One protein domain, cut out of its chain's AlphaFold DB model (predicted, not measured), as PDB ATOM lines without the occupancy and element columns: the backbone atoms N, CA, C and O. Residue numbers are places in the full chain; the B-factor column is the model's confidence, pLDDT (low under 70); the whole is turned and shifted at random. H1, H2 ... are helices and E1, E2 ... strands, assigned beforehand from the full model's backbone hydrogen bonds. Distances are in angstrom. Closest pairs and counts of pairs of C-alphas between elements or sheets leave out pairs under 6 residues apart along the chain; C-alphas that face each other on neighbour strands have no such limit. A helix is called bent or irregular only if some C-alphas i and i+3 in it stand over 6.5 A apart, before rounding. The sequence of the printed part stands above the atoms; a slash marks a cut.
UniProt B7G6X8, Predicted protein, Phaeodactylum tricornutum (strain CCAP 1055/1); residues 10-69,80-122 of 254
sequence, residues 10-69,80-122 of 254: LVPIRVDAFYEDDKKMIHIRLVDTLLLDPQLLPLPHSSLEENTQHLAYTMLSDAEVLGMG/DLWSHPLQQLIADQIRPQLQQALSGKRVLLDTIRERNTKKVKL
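What this domain is: This is residues 10 to 69 and 80 to 122 of the 254 residues of the protein "Predicted protein" of Phaeodactylum tricornutum (strain CCAP 1055/1) (UniProt B7G6X8). A long two-stranded hairpin, E1 and E2, forms a narrow ribbon; H2 packs alongside E1, and H1 crosses H2 and comes near E2. The short H3 lies outside this core, near H2, in a closing stretch of low confidence. The printed part has 103 residues with two named strands and three named helices, in the order E1, E2, H1, H2, H3; the sheet, in the order E1, E2, is antiparallel, and the class is mixed, helices and strands. The whole is compact, with a radius of gyration of the C-alphas of 14.2 A and spans of 42 by 31 by 24 A.

Where its parts are: Find C-alpha 11 at (157.676, 171.420, 145.611); from there E1, residues 11 to 21, runs 32.1 A to C-alpha 21 at (158.299, 139.481, 149.093). E2, residues 26 to 36, returns over 30.2 A. Look next at H2, residues 84 to 102, 25.6 A long; it has a kink of 34 degrees near residue 96 and is only just irregular, with C-alphas 93 and 96 standing 6.6 A apart. H1, residues 48 to 67, is 28.9 A long. H3, residues 109 to 115, ends at C-alpha 115, at (151.928, 154.106, 136.726); it is neither bent nor irregular, but only just: C-alphas 109 and 112 are 6.4 A apart.

How they stand to each other: Begin with the hairpin of E1 and E2, antiparallel at 171 degrees between their directions. Look there for N 13 and O 34 at 2.8 A and N 28 and O 19 at 2.8 A, both within hydrogen-bond range. E1 and H2 have 13 pairs of C-alphas within 8 A, the closest being those of Ala 17 and Ile 90, 6.1 A apart. H1 and H2 touch, with the closest C-alphas, those of Ala 56 and Ala 91, 5.2 A apart. They stand at a steep tilt of 56 degrees and run opposite ways. E2 and H1 are near each other, with 8 pairs of C-alphas within 10 A; H2 and H3 are near each other with 5. H3 is apart from E1, E2 and H1. In H1 every O i to N i+4 pair is within hydrogen-bond range; in H2 13 of 15 are, and in H3 0 of 3, beside 1 of 4 O i to N i+3 pairs.

The domain as a whole: The two C-alphas farthest apart are those of Lys 23 and Gln 39, 43.0 A. Residues 70 to 79 are not printed, and C-alphas 69 and 80 stand 15.1 A apart across this cut, in the link from H1 to H2. The link from E2 to H1 is long, with 11 residues. The mean pLDDT of the printed part is 80.9; look for values under 70 at residue 44, residues 64 to 69, 80 to 81 and 106 to 122.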
ATOM      1  N   LEU A  10     158.184 175.722 147.665       88.12
ATOM      2  CA  LEU A  10     158.348 174.320 148.024       88.12
ATOM      3  C   LEU A  10     157.586 173.443 147.025       88.12
ATOM      4  O   LEU A  10     156.425 173.708 146.701       88.12
ATOM      5  N   VAL A  11     158.242 172.395 146.541       89.75
ATOM      6  CA  VAL A  11     157.676 171.420 145.611       89.75
ATOM      7  C   VAL A  11     157.382 170.128 146.370       89.75
ATOM      8  O   VAL A  11     158.307 169.537 146.933       89.75
ATOM      9  N   PRO A  12     156.120 169.666 146.401       93.19
ATOM     10  CA  PRO A  12     155.792 168.389 147.012       93.19
ATOM     11  C   PRO A  12     156.234 167.229 146.109       93.19
ATOM     12  O   PRO A  12     155.872 167.184 144.933       93.19
ATOM     13  N   ILE A  13     156.965 166.269 146.673       92.44
ATOM     14  CA  ILE A  13     157.238 164.958 146.077       92.44
ATOM     15  C   ILE A  13     156.469 163.914 146.875       92.44
ATOM     16  O   ILE A  13     156.696 163.750 148.071       92.44
ATOM     17  N   ARG A  14     155.566 163.192 146.213       94.31
ATOM     18  CA  ARG A  14     154.740 162.157 146.839       94.31
ATOM     19  C   ARG A  14     155.271 160.772 146.497       94.31
ATOM     20  O   ARG A  14     155.480 160.462 145.326       94.31
ATOM     21  N   VAL A  15     155.413 159.926 147.509       94.19
ATOM     22  CA  VAL A  15     155.812 158.523 147.367       94.19
ATOM     23  C   VAL A  15     154.673 157.642 147.874       94.19
ATOM     24  O   VAL A  15     154.123 157.881 148.947       94.19
ATOM     25  N   ASP A  16     154.284 156.646 147.081       93.88
ATOM     26  CA  ASP A  16     153.330 155.588 147.445       93.88
ATOM     27  C   ASP A  16     153.929 154.267 146.952       93.88
ATOM     28  O   ASP A  16     153.654 153.788 145.848       93.88
ATOM     29  N   ALA A  17     154.870 153.757 147.739       91.38
ATOM     30  CA  ALA A  17     155.658 152.572 147.459       91.38
ATOM     31  C   ALA A  17     155.005 151.346 148.104       91.38
ATOM     32  O   ALA A  17     154.672 151.360 149.288       91.38
ATOM     33  N   PHE A  18     154.842 150.273 147.333       90.69
ATOM     34  CA  PHE A  18     154.363 148.981 147.819       90.69
ATOM     35  C   PHE A  18     155.369 147.899 147.429       90.69
ATOM     36  O   PHE A  18     155.683 147.748 146.248       90.69
ATOM     37  N   TYR A  19     155.867 147.168 148.422       88.50
ATOM     38  CA  TYR A  19     156.833 146.087 148.271       88.50
ATOM     39  C   TYR A  19     156.285 144.808 148.903       88.50
ATOM     40  O   TYR A  19     155.780 144.821 150.024       88.50
ATOM     41  N   GLU A  20     156.389 143.710 148.165       89.50
ATOM     42  CA  GLU A  20     155.857 142.396 148.518       89.50
ATOM     43  C   GLU A  20     156.927 141.345 148.194       89.50
ATOM     44  O   GLU A  20     157.375 141.242 147.051       89.50
ATOM     45  N   ASP A  21     157.370 140.607 149.214       85.00
ATOM     46  CA  ASP A  21     158.299 139.481 149.093       85.00
ATOM     47  C   ASP A  21     157.647 138.229 149.685       85.00
ATOM     48  O   ASP A  21     157.707 137.986 150.895       85.00
ATOM     49  N   ASP A  22     157.035 137.428 148.810       87.69
ATOM     50  CA  ASP A  22     156.320 136.196 149.168       87.69
ATOM     51  C   ASP A  22     157.224 135.177 149.880       87.69
ATOM     52  O   ASP A  22     156.763 134.411 150.725       87.69
ATOM     53  N   LYS A  23     158.530 135.162 149.569       86.00
ATOM     54  CA  LYS A  23     159.472 134.208 150.178       86.00
ATOM     55  C   LYS A  23     159.757 134.560 151.629       86.00
ATOM     56  O   LYS A  23     159.985 133.668 152.441       86.00
ATOM     57  N   LYS A  24     159.767 135.857 151.941       79.88
ATOM     58  CA  LYS A  24     160.002 136.369 153.293       79.88
ATOM     59  C   LYS A  24     158.706 136.705 154.036       79.88
ATOM     60  O   LYS A  24     158.782 137.065 155.206       79.88
ATOM     61  N   MET A  25     157.542 136.574 153.386       80.94
ATOM     62  CA  MET A  25     156.232 137.003 153.901       80.94
ATOM     63  C   MET A  25     156.236 138.477 154.344       80.94
ATOM     64  O   MET A  25     155.643 138.845 155.359       80.94
ATOM     65  N   ILE A  26     156.955 139.328 153.604       81.38
ATOM     66  CA  ILE A  26     157.102 140.753 153.918       81.38
ATOM     67  C   ILE A  26     156.199 141.557 152.986       81.38
ATOM     68  O   ILE A  26     156.386 141.537 151.772       81.38
ATOM     69  N   HIS A  27     155.270 142.318 153.567       84.94
ATOM     70  CA  HIS A  27     154.442 143.287 152.852       84.94
ATOM     71  C   HIS A  27     154.660 144.670 153.466       84.94
ATOM     72  O   HIS A  27     154.280 144.920 154.611       84.94
ATOM     73  N   ILE A  28     155.285 145.570 152.711       85.94
ATOM     74  CA  ILE A  28     155.607 146.930 153.150       85.94
ATOM     75  C   ILE A  28     154.881 147.909 152.238       85.94
ATOM     76  O   ILE A  28     154.988 147.838 151.015       85.94
ATOM     77  N   ARG A  29     154.168 148.865 152.837       88.56
ATOM     78  CA  ARG A  29     153.635 150.024 152.124       88.56
ATOM     79  C   ARG A  29     154.144 151.299 152.776       88.56
ATOM     80  O   ARG A  29     153.856 151.539 153.945       88.56
ATOM     81  N   LEU A  30     154.857 152.112 152.008       88.75
ATOM     82  CA  LEU A  30     155.350 153.418 152.424       88.75
ATOM     83  C   LEU A  30     154.584 154.493 151.655       88.75
ATOM     84  O   LEU A  30     154.634 154.541 150.428       88.75
ATOM     85  N   VAL A  31     153.858 155.342 152.382       90.69
ATOM     86  CA  VAL A  31     153.140 156.490 151.818       90.69
ATOM     87  C   VAL A  31     153.616 157.735 152.533       90.69
ATOM     88  O   VAL A  31     153.372 157.878 153.728       90.69
ATOM     89  N   ASP A  32     154.275 158.623 151.802       93.69
ATOM     90  CA  ASP A  32     154.859 159.825 152.384       93.69
ATOM     91  C   ASP A  32     154.913 160.975 151.365       93.69
ATOM     92  O   ASP A  32     154.667 160.796 150.166       93.69
ATOM     93  N   THR A  33     155.151 162.191 151.844       93.62
ATOM     94  CA  THR A  33     155.265 163.399 151.027       93.62
ATOM     95  C   THR A  33     156.398 164.279 151.537       93.62
ATOM     96  O   THR A  33     156.330 164.826 152.633       93.62
ATOM     97  N   LEU A  34     157.413 164.473 150.698       92.00
ATOM     98  CA  LEU A  34     158.517 165.390 150.948       92.00
ATOM     99  C   LEU A  34     158.178 166.779 150.410       92.00
ATOM    100  O   LEU A  34     157.652 166.903 149.305       92.00
ATOM    101  N   LEU A  35     158.521 167.829 151.152       91.88
ATOM    102  CA  LEU A  35     158.491 169.205 150.657       91.88
ATOM    103  C   LEU A  35     159.922 169.641 150.367       91.88
ATOM    104  O   LEU A  35     160.727 169.781 151.283       91.88
ATOM    105  N   LEU A  36     160.237 169.837 149.091       89.94
ATOM    106  CA  LEU A  36     161.586 170.173 148.658       89.94
ATOM    107  C   LEU A  36     161.681 171.638 148.270       89.94
ATOM    108  O   LEU A  36     160.838 172.137 147.530       89.94
ATOM    109  N   ASP A  37     162.733 172.311 148.723       88.06
ATOM    110  CA  ASP A  37     163.116 173.611 148.188       88.06
ATOM    111  C   ASP A  37     164.004 173.399 146.949       88.06
ATOM    112  O   ASP A  37     165.129 172.910 147.084       88.06
ATOM    113  N   PRO A  38     163.548 173.763 145.735       83.75
ATOM    114  CA  PRO A  38     164.352 173.627 144.526       83.75
ATOM    115  C   PRO A  38     165.623 174.477 144.546       83.75
ATOM    116  O   PRO A  38     166.507 174.234 143.740       83.75
ATOM    117  N   GLN A  39     165.732 175.484 145.421       83.31
ATOM    118  CA  GLN A  39     166.962 176.271 145.562       83.31
ATOM    119  C   GLN A  39     168.059 175.512 146.313       83.31
ATOM    120  O   GLN A  39     169.235 175.843 146.177       83.31
ATOM    121  N   LEU A  40     167.673 174.496 147.085       81.62
ATOM    122  CA  LEU A  40     168.582 173.599 147.794       81.62
ATOM    123  C   LEU A  40     168.882 172.329 146.976       81.62
ATOM    124  O   LEU A  40     169.575 171.440 147.468       81.62
ATOM    125  N   LEU A  41     168.363 172.239 145.743       79.12
ATOM    126  CA  LEU A  41     168.505 171.089 144.852       79.12
ATOM    127  C   LEU A  41     168.996 171.491 143.447       79.12
ATOM    128  O   LEU A  41     168.607 172.534 142.929       79.12
ATOM    129  N   PRO A  42     169.778 170.637 142.762       72.12
ATOM    130  CA  PRO A  42     170.463 169.463 143.309       72.12
ATOM    131  C   PRO A  42     171.443 169.864 144.421       72.12
ATOM    132  O   PRO A  42     171.881 171.016 144.464       72.12
ATOM    133  N   LEU A  43     171.803 168.920 145.302       72.31
ATOM    134  CA  LEU A  43     172.944 169.148 146.185       72.31
ATOM    135  C   LEU A  43     174.137 169.550 145.305       72.31
ATOM    136  O   LEU A  43     174.346 168.930 144.251       72.31
ATOM    137  N   PRO A  44     174.877 170.611 145.671       64.19
ATOM    138  CA  PRO A  44     176.001 171.054 144.869       64.19
ATOM    139  C   PRO A  44     176.934 169.858 144.662       64.19
ATOM    140  O   PRO A  44     177.331 169.211 145.627       64.19
ATOM    141  N   HIS A  45     177.249 169.570 143.395       71.12
ATOM    142  CA  HIS A  45     178.119 168.475 142.931       71.12
ATOM    143  C   HIS A  45     177.506 167.074 142.768       71.12
ATOM    144  O   HIS A  45     178.241 166.176 142.368       71.12
ATOM    145  N   SER A  46     176.200 166.877 142.975       84.00
ATOM    146  CA  SER A  46     175.578 165.553 142.799       84.00
ATOM    147  C   SER A  46     174.736 165.440 141.530       84.00
ATOM    148  O   SER A  46     174.013 166.366 141.149       84.00
ATOM    149  N   SER A  47     174.784 164.271 140.888       92.62
ATOM    150  CA  SER A  47     173.909 163.964 139.750       92.62
ATOM    151  C   SER A  47     172.440 163.833 140.189       92.62
ATOM    152  O   SER A  47     172.131 163.657 141.370       92.62
ATOM    153  N   LEU A  48     171.492 163.918 139.246       92.56
ATOM    154  CA  LEU A  48     170.070 163.672 139.543       92.56
ATOM    155  C   LEU A  48     169.865 162.287 140.178       92.56
ATOM    156  O   LEU A  48     169.056 162.146 141.093       92.56
ATOM    157  N   GLU A  49     170.602 161.284 139.697       95.06
ATOM    158  CA  GLU A  49     170.513 159.912 140.195       95.06
ATOM    159  C   GLU A  49     170.994 159.817 141.641       95.06
ATOM    160  O   GLU A  49     170.276 159.301 142.488       95.06
ATOM    161  N   GLU A  50     172.156 160.393 141.951       94.06
ATOM    162  CA  GLU A  50     172.693 160.414 143.317       94.06
ATOM    163  C   GLU A  50     171.751 161.119 144.292       94.06
ATOM    164  O   GLU A  50     171.470 160.586 145.363       94.06
ATOM    165  N   ASN A  51     171.199 162.276 143.908       92.38
ATOM    166  CA  ASN A  51     170.217 162.981 144.735       92.38
ATOM    167  C   ASN A  51     168.958 162.134 144.959       92.38
ATOM    168  O   ASN A  51     168.431 162.086 146.067       92.38
ATOM    169  N   THR A  52     168.483 161.448 143.918       95.38
ATOM    170  CA  THR A  52     167.312 160.569 144.010       95.38
ATOM    171  C   THR A  52     167.571 159.416 144.979       95.38
ATOM    172  O   THR A  52     166.749 159.154 145.858       95.38
ATOM    173  N   GLN A  53     168.720 158.749 144.846       95.81
ATOM    174  CA  GLN A  53     169.112 157.639 145.711       95.81
ATOM    175  C   GLN A  53     169.309 158.093 147.157       95.81
ATOM    176  O   GLN A  53     168.870 157.406 148.077       95.81
ATOM    177  N   HIS A  54     169.910 159.269 147.357       93.50
ATOM    178  CA  HIS A  54     170.094 159.854 148.678       93.50
ATOM    179  C   HIS A  54     168.754 160.191 149.341       93.50
ATOM    180  O   HIS A  54     168.540 159.833 150.492       93.50
ATOM    181  N   LEU A  55     167.811 160.797 148.609       94.19
ATOM    182  CA  LEU A  55     166.463 161.060 149.122       94.19
ATOM    183  C   LEU A  55     165.724 159.766 149.482       94.19
ATOM    184  O   LEU A  55     165.129 159.686 150.554       94.19
ATOM    185  N   ALA A  56     165.790 158.741 148.626       94.81
ATOM    186  CA  ALA A  56     165.172 157.445 148.894       94.81
ATOM    187  C   ALA A  56     165.758 156.772 150.148       94.81
ATOM    188  O   ALA A  56     165.014 156.252 150.980       94.81
ATOM    189  N   TYR A  57     167.082 156.825 150.302       92.88
ATOM    190  CA  TYR A  57     167.790 156.328 151.478       92.88
ATOM    191  C   TYR A  57     167.385 157.070 152.757       92.88
ATOM    192  O   TYR A  57     167.066 156.437 153.763       92.88
ATOM    193  N   THR A  58     167.356 158.405 152.720       91.44
ATOM    194  CA  THR A  58     166.964 159.231 153.869       91.44
ATOM    195  C   THR A  58     165.519 158.957 154.276       91.44
ATOM    196  O   THR A  58     165.257 158.747 155.454       91.44
ATOM    197  N   MET A  59     164.593 158.833 153.315       91.38
ATOM    198  CA  MET A  59     163.203 158.452 153.606       91.38
ATOM    199  C   MET A  59     163.092 157.095 154.309       91.38
ATOM    200  O   MET A  59     162.317 156.952 155.254       91.38
ATOM    201  N   LEU A  60     163.849 156.089 153.859       89.75
ATOM    202  CA  LEU A  60     163.862 154.776 154.507       89.75
ATOM    203  C   LEU A  60     164.481 154.833 155.903       89.75
ATOM    204  O   LEU A  60     163.958 154.214 156.826       89.75
ATOM    205  N   SER A  61     165.556 155.604 156.065       87.06
ATOM    206  CA  SER A  61     166.214 155.816 157.354       87.06
ATOM    207  C   SER A  61     165.264 156.457 158.368       87.06
ATOM    208  O   SER A  61     165.132 155.968 159.489       87.06
ATOM    209  N   ASP A  62     164.539 157.498 157.960       85.44
ATOM    210  CA  ASP A  62     163.578 158.195 158.818       85.44
ATOM    211  C   ASP A  62     162.386 157.294 159.181       85.44
ATOM    212  O   ASP A  62     161.942 157.264 160.336       85.44
ATOM    213  N   ALA A  63     161.902 156.492 158.227       81.12
ATOM    214  CA  ALA A  63     160.839 155.520 158.473       81.12
ATOM    215  C   ALA A  63     161.253 154.440 159.493       81.12
ATOM    216  O   ALA A  63     160.424 154.005 160.300       81.12
ATOM    217  N   GLU A  64     162.526 154.034 159.516       69.94
ATOM    218  CA  GLU A  64     163.045 153.096 160.519       69.94
ATOM    219  C   GLU A  64     163.150 153.700 161.917       69.94
ATOM    220  O   GLU A  64     162.815 153.033 162.902       69.94
ATOM    221  N   VAL A  65     163.555 154.970 162.025       54.62
ATOM    222  CA  VAL A  65     163.610 155.677 163.313       54.62
ATOM    223  C   VAL A  65     162.215 155.736 163.952       54.62
ATOM    224  O   VAL A  65     162.083 155.554 165.165       54.62
ATOM    225  N   LEU A  66     161.156 155.863 163.146       53.38
ATOM    226  CA  LEU A  66     159.767 155.782 163.620       53.38
ATOM    227  C   LEU A  66     159.328 154.351 163.999       53.38
ATOM    228  O   LEU A  66     158.446 154.182 164.846       53.38
ATOM    229  N   GLY A  67     159.972 153.317 163.449       53.34
ATOM    230  CA  GLY A  67     159.820 151.917 163.869       53.34
ATOM    231  C   GLY A  67     160.554 151.567 165.173       53.34
ATOM    232  O   GLY A  67     160.236 150.566 165.819       53.34
ATOM    233  N   MET A  68     161.493 152.411 165.613       42.50
ATOM    234  CA  MET A  68     162.385 152.155 166.752       42.50
ATOM    235  C   MET A  68     161.780 152.453 168.139       42.50
ATOM    236  O   MET A  68     162.429 152.214 169.158       42.50
ATOM    237  N   GLY A  69     160.531 152.924 168.208       44.41
ATOM    238  CA  GLY A  69     159.873 153.323 169.460       44.41
ATOM    239  C   GLY A  69     159.036 152.254 170.174       44.41
ATOM    240  O   GLY A  69     158.452 152.551 171.217       44.41
ATOM    241  N   ASP A  80     164.526 143.994 159.011       66.25
ATOM    242  CA  ASP A  80     165.401 144.852 158.231       66.25
ATOM    243  C   ASP A  80     164.575 145.344 157.034       66.25
ATOM    244  O   ASP A  80     164.333 144.608 156.071       66.25
ATOM    245  N   LEU A  81     163.996 146.540 157.170       68.00
ATOM    246  CA  LEU A  81     163.162 147.148 156.132       68.00
ATOM    247  C   LEU A  81     164.046 147.692 155.003       68.00
ATOM    248  O   LEU A  81     163.548 147.984 153.911       68.00
ATOM    249  N   TRP A  82     165.358 147.778 155.239       77.25
ATOM    250  CA  TRP A  82     166.354 148.205 154.275       77.25
ATOM    251  C   TRP A  82     166.672 147.097 153.286       77.25
ATOM    252  O   TRP A  82     167.703 146.428 153.312       77.25
ATOM    253  N   SER A  83     165.765 146.932 152.333       85.75
ATOM    254  CA  SER A  83     166.059 146.174 151.130       85.75
ATOM    255  C   SER A  83     166.425 147.132 149.994       85.75
ATOM    256  O   SER A  83     165.705 148.092 149.710       85.75
ATOM    257  N   HIS A  84     167.528 146.845 149.300       91.44
ATOM    258  CA  HIS A  84     167.905 147.564 148.079       91.44
ATOM    259  C   HIS A  84     166.756 147.616 147.043       91.44
ATOM    260  O   HIS A  84     166.579 148.656 146.407       91.44
ATOM    261  N   PRO A  85     165.924 146.563 146.863       92.44
ATOM    262  CA  PRO A  85     164.743 146.644 146.003       92.44
ATOM    263  C   PRO A  85     163.725 147.710 146.429       92.44
ATOM    264  O   PRO A  85     163.214 148.431 145.574       92.44
ATOM    265  N   LEU A  86     163.442 147.845 147.730       90.38
ATOM    266  CA  LEU A  86     162.521 148.868 148.230       90.38
ATOM    267  C   LEU A  86     163.093 150.278 148.037       90.38
ATOM    268  O   LEU A  86     162.371 151.166 147.585       90.38
ATOM    269  N   GLN A  87     164.385 150.476 148.318       94.06
ATOM    270  CA  GLN A  87     165.062 151.753 148.069       94.06
ATOM    271  C   GLN A  87     164.984 152.143 146.591       94.06
ATOM    272  O   GLN A  87     164.608 153.270 146.273       94.06
ATOM    273  N   GLN A  88     165.270 151.201 145.687       95.69
ATOM    274  CA  GLN A  88     165.191 151.450 144.249       95.69
ATOM    275  C   GLN A  88     163.761 151.794 143.811       95.69
ATOM    276  O   GLN A  88     163.568 152.712 143.017       95.69
ATOM    277  N   LEU A  89     162.754 151.116 144.368       95.06
ATOM    278  CA  LEU A  89     161.347 151.388 144.073       95.06
ATOM    279  C   LEU A  89     160.925 152.798 144.517       95.06
ATOM    280  O   LEU A  89     160.177 153.469 143.805       95.06
ATOM    281  N   ILE A  90     161.425 153.275 145.658       95.19
ATOM    282  CA  ILE A  90     161.219 154.658 146.115       95.19
ATOM    283  C   ILE A  90     161.955 155.637 145.193       95.19
ATOM    284  O   ILE A  90     161.360 156.619 144.741       95.19
ATOM    285  N   ALA A  91     163.217 155.353 144.860       96.44
ATOM    286  CA  ALA A  91     164.017 156.179 143.962       96.44
ATOM    287  C   ALA A  91     163.338 156.350 142.591       96.44
ATOM    288  O   ALA A  91     163.225 157.468 142.088       96.44
ATOM    289  N   ASP A  92     162.792 155.275 142.022       96.50
ATOM    290  CA  ASP A  92     162.090 155.310 140.736       96.50
ATOM    291  C   ASP A  92     160.826 156.190 140.763       96.50
ATOM    292  O   ASP A  92     160.468 156.779 139.738       96.50
ATOM    293  N   GLN A  93     160.175 156.348 141.924       95.62
ATOM    294  CA  GLN A  93     159.054 157.282 142.095       95.62
ATOM    295  C   GLN A  93     159.507 158.736 142.294       95.62
ATOM    296  O   GLN A  93     158.854 159.656 141.788       95.62
ATOM    297  N   ILE A  94     160.613 158.961 143.011       95.56
ATOM    298  CA  ILE A  94     161.166 160.301 143.272       95.56
ATOM    299  C   ILE A  94     161.771 160.898 141.996       95.56
ATOM    300  O   ILE A  94     161.519 162.067 141.691       95.56
ATOM    301  N   ARG A  95     162.518 160.099 141.220       95.88
ATOM    302  CA  ARG A  95     163.288 160.542 140.044       95.88
ATOM    303  C   ARG A  95     162.492 161.444 139.085       95.88
ATOM    304  O   ARG A  95     162.953 162.558 138.825       95.88
ATOM    305  N   PRO A  96     161.309 161.046 138.562       94.94
ATOM    306  CA  PRO A  96     160.565 161.880 137.615       94.94
ATOM    307  C   PRO A  96     160.028 163.170 138.248       94.94
ATOM    308  O   PRO A  96     159.995 164.205 137.585       94.94
ATOM    309  N   GLN A  97     159.634 163.130 139.524       93.81
ATOM    310  CA  GLN A  97     159.122 164.302 140.242       93.81
ATOM    311  C   GLN A  97     160.234 165.318 140.495       93.81
ATOM    312  O   GLN A  97     160.052 166.512 140.255       93.81
ATOM    313  N   LEU A  98     161.410 164.836 140.898       92.50
ATOM    314  CA  LEU A  98     162.593 165.660 141.110       92.50
ATOM    315  C   LEU A  98     163.087 166.275 139.796       92.50
ATOM    316  O   LEU A  98     163.317 167.482 139.729       92.50
ATOM    317  N   GLN A  99     163.171 165.481 138.724       92.62
ATOM    318  CA  GLN A  99     163.514 165.986 137.392       92.62
ATOM    319  C   GLN A  99     162.566 167.112 136.961       92.62
ATOM    320  O   GLN A  99     162.991 168.124 136.397       92.62
ATOM    321  N   GLN A 100     161.274 166.952 137.240       88.88
ATOM    322  CA  GLN A 100     160.278 167.944 136.884       88.88
ATOM    323  C   GLN A 100     160.387 169.215 137.731       88.88
ATOM    324  O   GLN A 100     160.364 170.309 137.161       88.88
ATOM    325  N   ALA A 101     160.583 169.074 139.045       87.94
ATOM    326  CA  ALA A 101     160.828 170.181 139.965       87.94
ATOM    327  C   ALA A 101     162.020 171.039 139.508       87.94
ATOM    328  O   ALA A 101     161.907 172.262 139.418       87.94
ATOM    329  N   LEU A 102     163.124 170.388 139.122       87.38
ATOM    330  CA  LEU A 102     164.339 171.051 138.642       87.38
ATOM    331  C   LEU A 102     164.162 171.709 137.268       87.38
ATOM    332  O   LEU A 102     164.770 172.738 136.989       87.38
ATOM    333  N   SER A 103     163.306 171.155 136.406       88.56
ATOM    334  CA  SER A 103     163.034 171.738 135.086       88.56
ATOM    335  C   SER A 103     162.200 173.028 135.129       88.56
ATOM    336  O   SER A 103     162.022 173.673 134.094       88.56
ATOM    337  N   GLY A 104     161.616 173.375 136.284       79.69
ATOM    338  CA  GLY A 104     160.708 174.517 136.433       79.69
ATOM    339  C   GLY A 104     159.370 174.369 135.692       79.69
ATOM    340  O   GLY A 104     158.548 175.289 135.706       79.69
ATOM    341  N   LYS A 105     159.113 173.221 135.049       75.12
ATOM    342  CA  LYS A 105     157.834 172.928 134.395       75.12
ATOM    343  C   LYS A 105     156.803 172.562 135.460       75.12
ATOM    344  O   LYS A 105     156.886 171.497 136.066       75.12
ATOM    345  N   ARG A 106     155.807 173.428 135.669       61.66
ATOM    346  CA  ARG A 106     154.675 173.151 136.570       61.66
ATOM    347  C   ARG A 106     153.978 171.847 136.164       61.66
ATOM    348  O   ARG A 106     153.629 171.664 135.000       61.66
ATOM    349  N   VAL A 107     153.811 170.945 137.127       57.81
ATOM    350  CA  VAL A 107     153.251 169.600 136.938       57.81
ATOM    351  C   VAL A 107     151.735 169.637 137.070       57.81
ATOM    352  O   VAL A 107     151.224 170.099 138.085       57.81
ATOM    353  N   LEU A 108     151.020 169.093 136.084       58.69
ATOM    354  CA  LEU A 108     149.679 168.539 136.282       58.69
ATOM    355  C   LEU A 108     149.866 167.160 136.933       58.69
ATOM    356  O   LEU A 108     150.388 166.247 136.299       58.69
ATOM    357  N   LEU A 109     149.523 167.035 138.218       58.47
ATOM    358  CA  LEU A 109     149.776 165.861 139.076       58.47
ATOM    359  C   LEU A 109     149.079 164.560 138.623       58.47
ATOM    360  O   LEU A 109     149.284 163.507 139.226       58.47
ATOM    361  N   ASP A 110     148.283 164.605 137.559       55.16
ATOM    362  CA  ASP A 110     147.386 163.518 137.171       55.16
ATOM    363  C   ASP A 110     148.121 162.287 136.605       55.16
ATOM    364  O   ASP A 110     147.661 161.158 136.771       55.16
ATOM    365  N   THR A 111     149.321 162.449 136.033       55.84
ATOM    366  CA  THR A 111     150.028 161.361 135.326       55.84
ATOM    367  C   THR A 111     150.696 160.325 136.247       55.84
ATOM    368  O   THR A 111     151.009 159.215 135.816       55.84
ATOM    369  N   ILE A 112     150.952 160.653 137.519       55.44
ATOM    370  CA  ILE A 112     151.722 159.774 138.427       55.44
ATOM    371  C   ILE A 112     150.853 158.630 138.969       55.44
ATOM    372  O   ILE A 112     151.344 157.522 139.196       55.44
ATOM    373  N   ARG A 113     149.543 158.854 139.118       54.88
ATOM    374  CA  ARG A 113     148.628 157.868 139.710       54.88
ATOM    375  C   ARG A 113     148.455 156.614 138.847       54.88
ATOM    376  O   ARG A 113     148.239 155.535 139.391       54.88
ATOM    377  N   GLU A 114     148.592 156.731 137.528       56.69
ATOM    378  CA  GLU A 114     148.362 155.612 136.607       56.69
ATOM    379  C   GLU A 114     149.515 154.596 136.572       56.69
ATOM    380  O   GLU A 114     149.277 153.409 136.351       56.69
ATOM    381  N   ARG A 115     150.763 155.008 136.843       55.84
ATOM    382  CA  ARG A 115     151.928 154.106 136.726       55.84
ATOM    383  C   ARG A 115     152.115 153.162 137.919       55.84
ATOM    384  O   ARG A 115     152.595 152.050 137.720       55.84
ATOM    385  N   ASN A 116     151.672 153.545 139.118       53.41
ATOM    386  CA  ASN A 116     151.908 152.773 140.350       53.41
ATOM    387  C   ASN A 116     150.968 151.568 140.559       53.41
ATOM    388  O   ASN A 116     151.118 150.844 141.538       53.41
ATOM    389  N   THR A 117     150.016 151.303 139.659       54.94
ATOM    390  CA  THR A 117     149.167 150.094 139.746       54.94
ATOM    391  C   THR A 117     149.753 148.881 139.023       54.94
ATOM    392  O   THR A 117     149.271 147.762 139.213       54.94
ATOM    393  N   LYS A 118     150.823 149.054 138.234       56.25
ATOM    394  CA  LYS A 118     151.566 147.920 137.677       56.25
ATOM    395  C   LYS A 118     152.414 147.298 138.784       56.25
ATOM    396  O   LYS A 118     153.550 147.705 138.998       56.25
ATOM    397  N   LYS A 119     151.833 146.325 139.495       54.81
ATOM    398  CA  LYS A 119     152.534 145.461 140.455       54.81
ATOM    399  C   LYS A 119     153.849 144.981 139.833       54.81
ATOM    400  O   LYS A 119     153.828 144.217 138.868       54.81
ATOM    401  N   VAL A 120     154.979 145.413 140.390       54.38
ATOM    402  CA  VAL A 120     156.288 144.833 140.082       54.38
ATOM    403  C   VAL A 120     156.317 143.468 140.756       54.38
ATOM    404  O   VAL A 120     156.701 143.329 141.911       54.38
ATOM    405  N   LYS A 121     155.829 142.452 140.046       53.50
ATOM    406  CA  LYS A 121     156.048 141.063 140.428       53.50
ATOM    407  C   LYS A 121     157.510 140.768 140.098       53.50
ATOM    408  O   LYS A 121     157.854 140.638 138.926       53.50
ATOM    409  N   LEU A 122     158.376 140.756 141.111       56.06
ATOM    410  CA  LEU A 122     159.757 140.290 140.985       56.06
ATOM    411  C   LEU A 122     159.704 138.791 140.664       56.06
ATOM    412  O   LEU A 122     159.724 137.941 141.553       56.06
TER     413      LEU A 122